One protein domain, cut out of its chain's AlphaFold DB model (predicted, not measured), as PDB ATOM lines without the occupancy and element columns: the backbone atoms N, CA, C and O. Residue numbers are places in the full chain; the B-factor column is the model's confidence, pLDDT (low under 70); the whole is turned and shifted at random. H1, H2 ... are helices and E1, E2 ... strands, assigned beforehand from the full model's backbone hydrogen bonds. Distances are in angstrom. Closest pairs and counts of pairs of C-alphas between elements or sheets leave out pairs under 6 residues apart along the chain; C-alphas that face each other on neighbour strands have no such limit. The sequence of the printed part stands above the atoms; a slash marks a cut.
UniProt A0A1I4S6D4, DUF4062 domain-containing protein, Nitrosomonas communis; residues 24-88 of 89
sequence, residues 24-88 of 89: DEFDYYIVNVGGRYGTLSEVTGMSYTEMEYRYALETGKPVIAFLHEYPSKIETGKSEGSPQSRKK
ATOM      1  N   ASP A  24      30.657 -33.412 -40.943       93.62
ATOM      2  CA  ASP A  24      30.844 -32.446 -42.025       93.62
ATOM      3  C   ASP A  24      30.567 -33.061 -43.407       93.62
ATOM      4  O   ASP A  24      29.958 -32.398 -44.249       93.62
ATOM      5  N   GLU A  25      30.933 -34.328 -43.624       92.94
ATOM      6  CA  GLU A  25      30.722 -35.058 -44.885       92.94
ATOM      7  C   GLU A  25      29.264 -35.488 -45.131       92.94
ATOM      8  O   GLU A  25      28.917 -35.858 -46.253       92.94
ATOM      9  N   PHE A  26      28.402 -35.453 -44.112       90.94
ATOM     10  CA  PHE A  26      27.047 -36.009 -44.178       90.94
ATOM     11  C   PHE A  26      25.973 -34.930 -44.311       90.94
ATOM     12  O   PHE A  26      26.111 -33.826 -43.793       90.94
ATOM     13  N   ASP A  27      24.860 -35.250 -44.970       94.38
ATOM     14  CA  ASP A  27      23.792 -34.274 -45.241       94.38
ATOM     15  C   ASP A  27      22.863 -34.018 -44.050       94.38
ATOM     16  O   ASP A  27      22.202 -32.984 -43.997       94.38
ATOM     17  N   TYR A  28      22.776 -34.950 -43.101       93.38
ATOM     18  CA  TYR A  28      21.895 -34.860 -41.939       93.38
ATOM     19  C   TYR A  28      22.439 -35.691 -40.774       93.38
ATOM     20  O   TYR A  28      23.183 -36.655 -40.967       93.38
ATOM     21  N   TYR A  29      22.019 -35.343 -39.562       94.75
ATOM     22  CA  TYR A  29      22.356 -36.053 -38.331       94.75
ATOM     23  C   TYR A  29      21.100 -36.713 -37.746       94.75
ATOM     24  O   TYR A  29      20.067 -36.063 -37.584       94.75
ATOM     25  N   ILE A  30      21.173 -38.011 -37.435       93.62
ATOM     26  CA  ILE A  30      20.075 -38.765 -36.812       93.62
ATOM     27  C   ILE A  30      20.490 -39.177 -35.405       93.62
ATOM     28  O   ILE A  30      21.556 -39.759 -35.225       93.62
ATOM     29  N   VAL A  31      19.615 -38.953 -34.424       92.44
ATOM     30  CA  VAL A  31      19.832 -39.384 -33.039       92.44
ATOM     31  C   VAL A  31      18.621 -40.133 -32.487       92.44
ATOM     32  O   VAL A  31      17.476 -39.729 -32.682       92.44
ATOM     33  N   ASN A  32      18.884 -41.223 -31.766       90.50
ATOM     34  CA  ASN A  32      17.874 -41.988 -31.036       90.50
ATOM     35  C   ASN A  32      18.002 -41.702 -29.535       90.50
ATOM     36  O   ASN A  32      19.038 -41.992 -28.936       90.50
ATOM     37  N   VAL A  33      16.950 -41.175 -28.912       89.75
ATOM     38  CA  VAL A  33      16.938 -40.818 -27.486       89.75
ATOM     39  C   VAL A  33      16.166 -41.878 -26.704       89.75
ATOM     40  O   VAL A  33      14.936 -41.913 -26.715       89.75
ATOM     41  N   GLY A  34      16.913 -42.766 -26.040       86.38
ATOM     42  CA  GLY A  34      16.391 -44.002 -25.440       86.38
ATOM     43  C   GLY A  34      16.839 -44.275 -24.002       86.38
ATOM     44  O   GLY A  34      16.923 -45.433 -23.610       86.38
ATOM     45  N   GLY A  35      17.149 -43.240 -23.213       88.25
ATOM     46  CA  GLY A  35      17.402 -43.376 -21.769       88.25
ATOM     47  C   GLY A  35      18.849 -43.674 -21.363       88.25
ATOM     48  O   GLY A  35      19.101 -43.915 -20.185       88.25
ATOM     49  N   ARG A  36      19.803 -43.632 -22.299       89.69
ATOM     50  CA  ARG A  36      21.249 -43.654 -22.022       89.69
ATOM     51  C   ARG A  36      21.863 -42.342 -22.465       89.69
ATOM     52  O   ARG A  36      21.633 -41.923 -23.595       89.69
ATOM     53  N   TYR A  37      22.625 -41.711 -21.577       88.81
ATOM     54  CA  TYR A  37      23.288 -40.451 -21.899       88.81
ATOM     55  C   TYR A  37      24.554 -40.718 -22.719       88.81
ATOM     56  O   TYR A  37      24.886 -39.941 -23.609       88.81
ATOM     57  N   GLY A  38      25.197 -41.865 -22.482       86.12
ATOM     58  CA  GLY A  38      26.320 -42.361 -23.273       86.12
ATOM     59  C   GLY A  38      27.679 -42.105 -22.626       86.12
ATOM     60  O   GLY A  38      27.781 -41.671 -21.478       86.12
ATOM     61  N   THR A  39      28.739 -42.412 -23.372       86.69
ATOM     62  CA  THR A  39      30.123 -42.245 -22.914       86.69
ATOM     63  C   THR A  39      30.458 -40.767 -22.778       86.69
ATOM     64  O   THR A  39      30.224 -39.996 -23.708       86.69
ATOM     65  N   LEU A  40      31.022 -40.383 -21.633       87.62
ATOM     66  CA  LEU A  40      31.452 -39.014 -21.368       87.62
ATOM     67  C   LEU A  40      32.830 -38.751 -21.973       87.62
ATOM     68  O   LEU A  40      33.732 -39.576 -21.855       87.62
ATOM     69  N   SER A  41      33.003 -37.571 -22.557       87.06
ATOM     70  CA  SER A  41      34.326 -37.013 -22.811       87.06
ATOM     71  C   SER A  41      34.946 -36.565 -21.488       87.06
ATOM     72  O   SER A  41      34.339 -35.795 -20.744       87.06
ATOM     73  N   GLU A  42      36.175 -37.000 -21.215       85.62
ATOM     74  CA  GLU A  42      36.933 -36.574 -20.028       85.62
ATOM     75  C   GLU A  42      37.232 -35.066 -20.036       85.62
ATOM     76  O   GLU A  42      37.353 -34.450 -18.981       85.62
ATOM     77  N   VAL A  43      37.298 -34.461 -21.227       87.12
ATOM     78  CA  VAL A  43      37.639 -33.046 -21.419       87.12
ATOM     79  C   VAL A  43      36.430 -32.145 -21.183       87.12
ATOM     80  O   VAL A  43      36.526 -31.135 -20.490       87.12
ATOM     81  N   THR A  44      35.281 -32.483 -21.774       88.44
ATOM     82  CA  THR A  44      34.094 -31.609 -21.749       88.44
ATOM     83  C   THR A  44      33.080 -32.005 -20.678       88.44
ATOM     84  O   THR A  44      32.193 -31.221 -20.341       88.44
ATOM     85  N   GLY A  45      33.159 -33.236 -20.168       89.19
ATOM     86  CA  GLY A  45      32.163 -33.823 -19.276       89.19
ATOM     87  C   GLY A  45      30.795 -34.062 -19.930       89.19
ATOM     88  O   GLY A  45      29.853 -34.437 -19.227       89.19
ATOM     89  N   MET A  46      30.651 -33.829 -21.237       91.00
ATOM     90  CA  MET A  46      29.443 -34.116 -22.017       91.00
ATOM     91  C   MET A  46      29.538 -35.501 -22.650       91.00
ATOM     92  O   MET A  46      30.641 -36.015 -22.852       91.00
ATOM     93  N   SER A  47      28.397 -36.108 -22.977       90.25
ATOM     94  CA  SER A  47      28.429 -37.325 -23.782       90.25
ATOM     95  C   SER A  47      28.846 -37.029 -25.220       90.25
ATOM     96  O   SER A  47      28.561 -35.951 -25.744       90.25
ATOM     97  N   TYR A  48      29.493 -37.994 -25.877       88.75
ATOM     98  CA  TYR A  48      29.836 -37.864 -27.298       88.75
ATOM     99  C   TYR A  48      28.594 -37.615 -28.163       88.75
ATOM    100  O   TYR A  48      28.629 -36.746 -29.022       88.75
ATOM    101  N   THR A  49      27.464 -38.257 -27.852       91.50
ATOM    102  CA  THR A  49      26.187 -38.016 -28.542       91.50
ATOM    103  C   THR A  49      25.672 -36.586 -28.358       91.50
ATOM    104  O   THR A  49      25.135 -36.000 -29.298       91.50
ATOM    105  N   GLU A  50      25.843 -35.983 -27.174       93.44
ATOM    106  CA  GLU A  50      25.513 -34.567 -26.978       93.44
ATOM    107  C   GLU A  50      26.475 -33.656 -27.751       93.44
ATOM    108  O   GLU A  50      26.038 -32.681 -28.366       93.44
ATOM    109  N   MET A  51      27.772 -33.970 -27.746       93.75
ATOM    110  CA  MET A  51      28.776 -33.222 -28.508       93.75
ATOM    111  C   MET A  51      28.470 -33.253 -30.011       93.75
ATOM    112  O   MET A  51      28.444 -32.201 -30.646       93.75
ATOM    113  N   GLU A  52      28.177 -34.432 -30.559       93.44
ATOM    114  CA  GLU A  52      27.755 -34.657 -31.946       93.44
ATOM    115  C   GLU A  52      26.510 -33.842 -32.299       93.44
ATOM    116  O   GLU A  52      26.518 -33.095 -33.275       93.44
ATOM    117  N   TYR A  53      25.465 -33.920 -31.467       94.81
ATOM    118  CA  TYR A  53      24.223 -33.171 -31.662       94.81
ATOM    119  C   TYR A  53      24.459 -31.657 -31.690       94.81
ATOM    120  O   TYR A  53      23.980 -30.968 -32.591       94.81
ATOM    121  N   ARG A  54      25.227 -31.126 -30.730       95.75
ATOM    122  CA  ARG A  54      25.558 -29.694 -30.673       95.75
ATOM    123  C   ARG A  54      26.349 -29.250 -31.899       95.75
ATOM    124  O   ARG A  54      26.042 -28.202 -32.456       95.75
ATOM    125  N   TYR A  55      27.318 -30.050 -32.335       96.06
ATOM    126  CA  TYR A  55      28.122 -29.743 -33.517       96.06
ATOM    127  C   TYR A  55      27.297 -29.794 -34.807       96.06
ATOM    128  O   TYR A  55      27.430 -28.915 -35.654       96.06
ATOM    129  N   ALA A  56      26.391 -30.767 -34.946       96.12
ATOM    130  CA  ALA A  56      25.461 -30.834 -36.071       96.12
ATOM    131  C   ALA A  56      24.571 -29.578 -36.146       96.12
ATOM    132  O   ALA A  56      24.390 -29.017 -37.224       96.12
ATOM    133  N   LEU A  57      24.076 -29.085 -35.002       96.75
ATOM    134  CA  LEU A  57      23.330 -27.822 -34.945       96.75
ATOM    135  C   LEU A  57      24.195 -26.610 -35.317       96.75
ATOM    136  O   LEU A  57      23.759 -25.769 -36.099       96.75
ATOM    137  N   GLU A  58      25.408 -26.519 -34.771       97.06
ATOM    138  CA  GLU A  58      26.348 -25.419 -35.035       97.06
ATOM    139  C   GLU A  58      26.731 -25.335 -36.519       97.06
ATOM    140  O   GLU A  58      26.824 -24.247 -37.083       97.06
ATOM    141  N   THR A  59      26.888 -26.487 -37.169       96.00
ATOM    142  CA  THR A  59      27.215 -26.605 -38.599       96.00
ATOM    143  C   THR A  59      25.989 -26.541 -39.517       96.00
ATOM    144  O   THR A  59      26.123 -26.658 -40.735       96.00
ATOM    145  N   GLY A  60      24.789 -26.333 -38.963       96.31
ATOM    146  CA  GLY A  60      23.551 -26.183 -39.728       96.31
ATOM    147  C   GLY A  60      23.054 -27.473 -40.384       96.31
ATOM    148  O   GLY A  60      22.256 -27.413 -41.322       96.31
ATOM    149  N   LYS A  61      23.506 -28.640 -39.915       95.69
ATOM    150  CA  LYS A  61      23.030 -29.936 -40.403       95.69
ATOM    151  C   LYS A  61      21.576 -30.138 -39.957       95.69
ATOM    152  O   LYS A  61      21.280 -29.983 -38.771       95.69
ATOM    153  N   PRO A  62      20.657 -30.520 -40.859       96.94
ATOM    154  CA  PRO A  62      19.335 -30.998 -40.478       96.94
ATOM    155  C   PRO A  62      19.445 -32.135 -39.461       96.94
ATOM    156  O   PRO A  62      20.144 -33.123 -39.697       96.94
ATOM    157  N   VAL A  63      18.741 -31.999 -38.336       96.56
ATOM    158  CA  VAL A  63      18.732 -33.006 -37.271       96.56
ATOM    159  C   VAL A  63      17.376 -33.692 -37.201       96.56
ATOM    160  O   VAL A  63      16.340 -33.037 -37.105       96.56
ATOM    161  N   ILE A  64      17.392 -35.022 -37.198       95.88
ATOM    162  CA  ILE A  64      16.214 -35.860 -36.989       95.88
ATOM    163  C   ILE A  64      16.400 -36.606 -35.670       95.88
ATOM    164  O   ILE A  64      17.316 -37.416 -35.520       95.88
ATOM    165  N   ALA A  65      15.522 -36.337 -34.708       94.12
ATOM    166  CA  ALA A  65      15.541 -36.994 -33.409       94.12
ATOM    167  C   ALA A  65      14.365 -37.966 -33.284       94.12
ATOM    168  O   ALA A  65      13.204 -37.570 -33.400       94.12
ATOM    169  N   PHE A  66      14.666 -39.230 -32.997       94.44
ATOM    170  CA  PHE A  66      13.674 -40.222 -32.609       94.44
ATOM    171  C   PHE A  66      13.626 -40.304 -31.090       94.44
ATOM    172  O   PHE A  66      14.581 -40.731 -30.438       94.44
ATOM    173  N   LEU A  67      12.504 -39.866 -30.527       91.31
ATOM    174  CA  LEU A  67      12.282 -39.845 -29.089       91.31
ATOM    175  C   LEU A  67      11.490 -41.078 -28.672       91.31
ATOM    176  O   LEU A  67      10.484 -41.426 -29.291       91.31
ATOM    177  N   HIS A  68      11.917 -41.718 -27.589       90.88
ATOM    178  CA  HIS A  68      11.114 -42.757 -26.966       90.88
ATOM    179  C   HIS A  68       9.852 -42.135 -26.340       90.88
ATOM    180  O   HIS A  68       9.958 -41.315 -25.434       90.88
ATOM    181  N   GLU A  69       8.660 -42.549 -26.787       92.31
ATOM    182  CA  GLU A  69       7.369 -41.944 -26.395       92.31
ATOM    183  C   GLU A  69       7.131 -41.951 -24.874       92.31
ATOM    184  O   GLU A  69       6.613 -40.992 -24.308       92.31
ATOM    185  N   TYR A  70       7.569 -43.014 -24.190       90.94
ATOM    186  CA  TYR A  70       7.447 -43.155 -22.735       90.94
ATOM    187  C   TYR A  70       8.806 -43.442 -22.082       90.94
ATOM    188  O   TYR A  70       9.103 -44.610 -21.815       90.94
ATOM    189  N   PRO A  71       9.659 -42.435 -21.814       86.75
ATOM    190  CA  PRO A  71      10.990 -42.664 -21.241       86.75
ATOM    191  C   PRO A  71      10.952 -43.400 -19.893       86.75
ATOM    192  O   PRO A  71      11.820 -44.211 -19.589       86.75
ATOM    193  N   SER A  72       9.889 -43.192 -19.109       86.00
ATOM    194  CA  SER A  72       9.655 -43.876 -17.831       86.00
ATOM    195  C   SER A  72       9.399 -45.381 -17.952       86.00
ATOM    196  O   SER A  72       9.512 -46.093 -16.957       86.00
ATOM    197  N   LYS A  73       9.047 -45.878 -19.145       90.62
ATOM    198  CA  LYS A  73       8.809 -47.306 -19.408       90.62
ATOM    199  C   LYS A  73      10.056 -48.043 -19.902       90.62
ATOM    200  O   LYS A  73       9.985 -49.245 -20.146       90.62
ATOM    201  N   ILE A  74      11.185 -47.353 -20.057       89.31
ATOM    202  CA  ILE A  74      12.446 -47.987 -20.441       89.31
ATOM    203  C   ILE A  74      12.947 -48.798 -19.244       89.31
ATOM    204  O   ILE A  74      13.169 -48.254 -18.162       89.31
ATOM    205  N   GLU A  75      13.118 -50.110 -19.434       88.56
ATOM    206  CA  GLU A  75      13.624 -51.012 -18.394       88.56
ATOM    207  C   GLU A  75      14.900 -50.449 -17.751       88.56
ATOM    208  O   GLU A  75      15.817 -50.017 -18.449       88.56
ATOM    209  N   THR A  76      15.008 -50.504 -16.422       83.44
ATOM    210  CA  THR A  76      16.139 -49.914 -15.685       83.44
ATOM    211  C   THR A  76      17.502 -50.426 -16.162       83.44
ATOM    212  O   THR A  76      18.453 -49.656 -16.197       83.44
ATOM    213  N   GLY A  77      17.601 -51.694 -16.589       85.00
ATOM    214  CA  GLY A  77      18.839 -52.258 -17.154       85.00
ATOM    215  C   GLY A  77      19.199 -51.734 -18.554       85.00
ATOM    216  O   GLY A  77      20.348 -51.830 -18.988       85.00
ATOM    217  N   LYS A  78      18.228 -51.157 -19.268       83.81
ATOM    218  CA  LYS A  78      18.406 -50.497 -20.571       83.81
ATOM    219  C   LYS A  78      18.619 -48.988 -20.429       83.81
ATOM    220  O   LYS A  78      19.140 -48.378 -21.354       83.81
ATOM    221  N   SER A  79      18.312 -48.419 -19.269       86.12
ATOM    222  CA  SER A  79      18.550 -47.015 -18.934       86.12
ATOM    223  C   SER A  79      19.948 -46.773 -18.354       86.12
ATOM    224  O   SER A  79      20.688 -47.697 -18.015       86.12
ATOM    225  N   GLU A  80      20.319 -45.502 -18.251       86.12
ATOM    226  CA  GLU A  80      21.581 -45.044 -17.688       86.12
ATOM    227  C   GLU A  80      21.747 -45.501 -16.231       86.12
ATOM    228  O   GLU A  80      20.912 -45.224 -15.366       86.12
ATOM    229  N   GLY A  81      22.845 -46.196 -15.936       80.25
ATOM    230  CA  GLY A  81      23.103 -46.729 -14.598       80.25
ATOM    231  C   GLY A  81      23.543 -45.644 -13.617       80.25
ATOM    232  O   GLY A  81      23.106 -45.643 -12.464       80.25
ATOM    233  N   SER A  82      24.354 -44.695 -14.092       83.44
ATOM    234  CA  SER A  82      24.961 -43.646 -13.269       83.44
ATOM    235  C   SER A  82      23.947 -42.565 -12.859       83.44
ATOM    236  O   SER A  82      23.324 -41.948 -13.728       83.44
ATOM    237  N   PRO A  83      23.816 -42.244 -11.554       81.38
ATOM    238  CA  PRO A  83      22.979 -41.136 -11.091       81.38
ATOM    239  C   PRO A  83      23.386 -39.775 -11.666       81.38
ATOM    240  O   PRO A  83      22.541 -38.897 -11.819       81.38
ATOM    241  N   GLN A  84      24.673 -39.585 -11.970       81.38
ATOM    242  CA  GLN A  84      25.193 -38.338 -12.536       81.38
ATOM    243  C   GLN A  84      24.732 -38.172 -13.986       81.38
ATOM    244  O   GLN A  84      24.207 -37.123 -14.345       81.38
ATOM    245  N   SER A  85      24.859 -39.230 -14.786       80.38
ATOM    246  CA  SER A  85      24.450 -39.231 -16.191       80.38
ATOM    247  C   SER A  85      22.924 -39.207 -16.349       80.38
ATOM    248  O   SER A  85      22.424 -38.545 -17.249       80.38
ATOM    249  N   ARG A  86      22.159 -39.813 -15.424       81.62
ATOM    250  CA  ARG A  86      20.685 -39.708 -15.416       81.62
ATOM    251  C   ARG A  86      20.162 -38.282 -15.276       81.62
ATOM    252  O   ARG A  86      19.088 -37.999 -15.780       81.62
ATOM    253  N   LYS A  87      20.881 -37.394 -14.583       83.00
ATOM    254  CA  LYS A  87      20.481 -35.981 -14.453       83.00
ATOM    255  C   LYS A  87      20.666 -35.181 -15.746       83.00
ATOM    256  O   LYS A  87      20.195 -34.053 -15.806       83.00
ATOM    257  N   LYS A  88      21.400 -35.731 -16.715       83.12
ATOM    258  CA  LYS A  88      21.675 -35.114 -18.017       83.12
ATOM    259  C   LYS A  88      20.790 -35.665 -19.144       83.12
ATOM    260  O   LYS A  88      20.979 -35.265 -20.288       83.12
TER     261      LYS A  88
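This is residues 24 to 88 of the 89 residues of the protein "DUF4062 domain-containing protein" of Nitrosomonas communis (UniProt A0A1I4S6D4). This domain has little regular structure: a ribbon of two parallel strands, E1 and E2, with H1 running back beside them and two long unnamed stretches, residues 34 to 47 and 68 to 82. The outline is flat, 35 by 30 by 15 A. The 65 printed residues run E1, H1, E2, H2, mixed in class, with 25 in named elements; the whole is only just loose, close to compact, with a radius of gyration of the C-alphas of 13.0 A.

E1, residues 29 to 33, and E2, residues 63 to 67, are parallel neighbours at 16 degrees; N 31 and O 64 are 3.0 A apart, within hydrogen-bond range. With H1, residues 48 to 58, they form a strand-helix-strand unit, parallel strands joined through a helix, with a right-handed crossover. The closest C-alphas of E1 and H1, Tyr 29 and Ala 56, are 6.5 A apart. H2, residues 83 to 86, is apart from E1 and H1. In H1 every O i to N i+4 pair is within hydrogen-bond range; H2 is too short for one.

E1 begins at C-alpha 29 (22.356, -36.053, -38.331) and spans 13.0 A, H1 15.1 A, E2 12.5 A and H2 5.1 A, ending at C-alpha 86 (20.685, -39.708, -15.416).

The C-alphas of Glu 25 and Thr 76, the two farthest apart, are 35.9 A apart. The printed part has no cut. The links E1 to H1 and E2 to H2 are long; H1 to E2 is tight. No printed residue is under 70 in pLDDT.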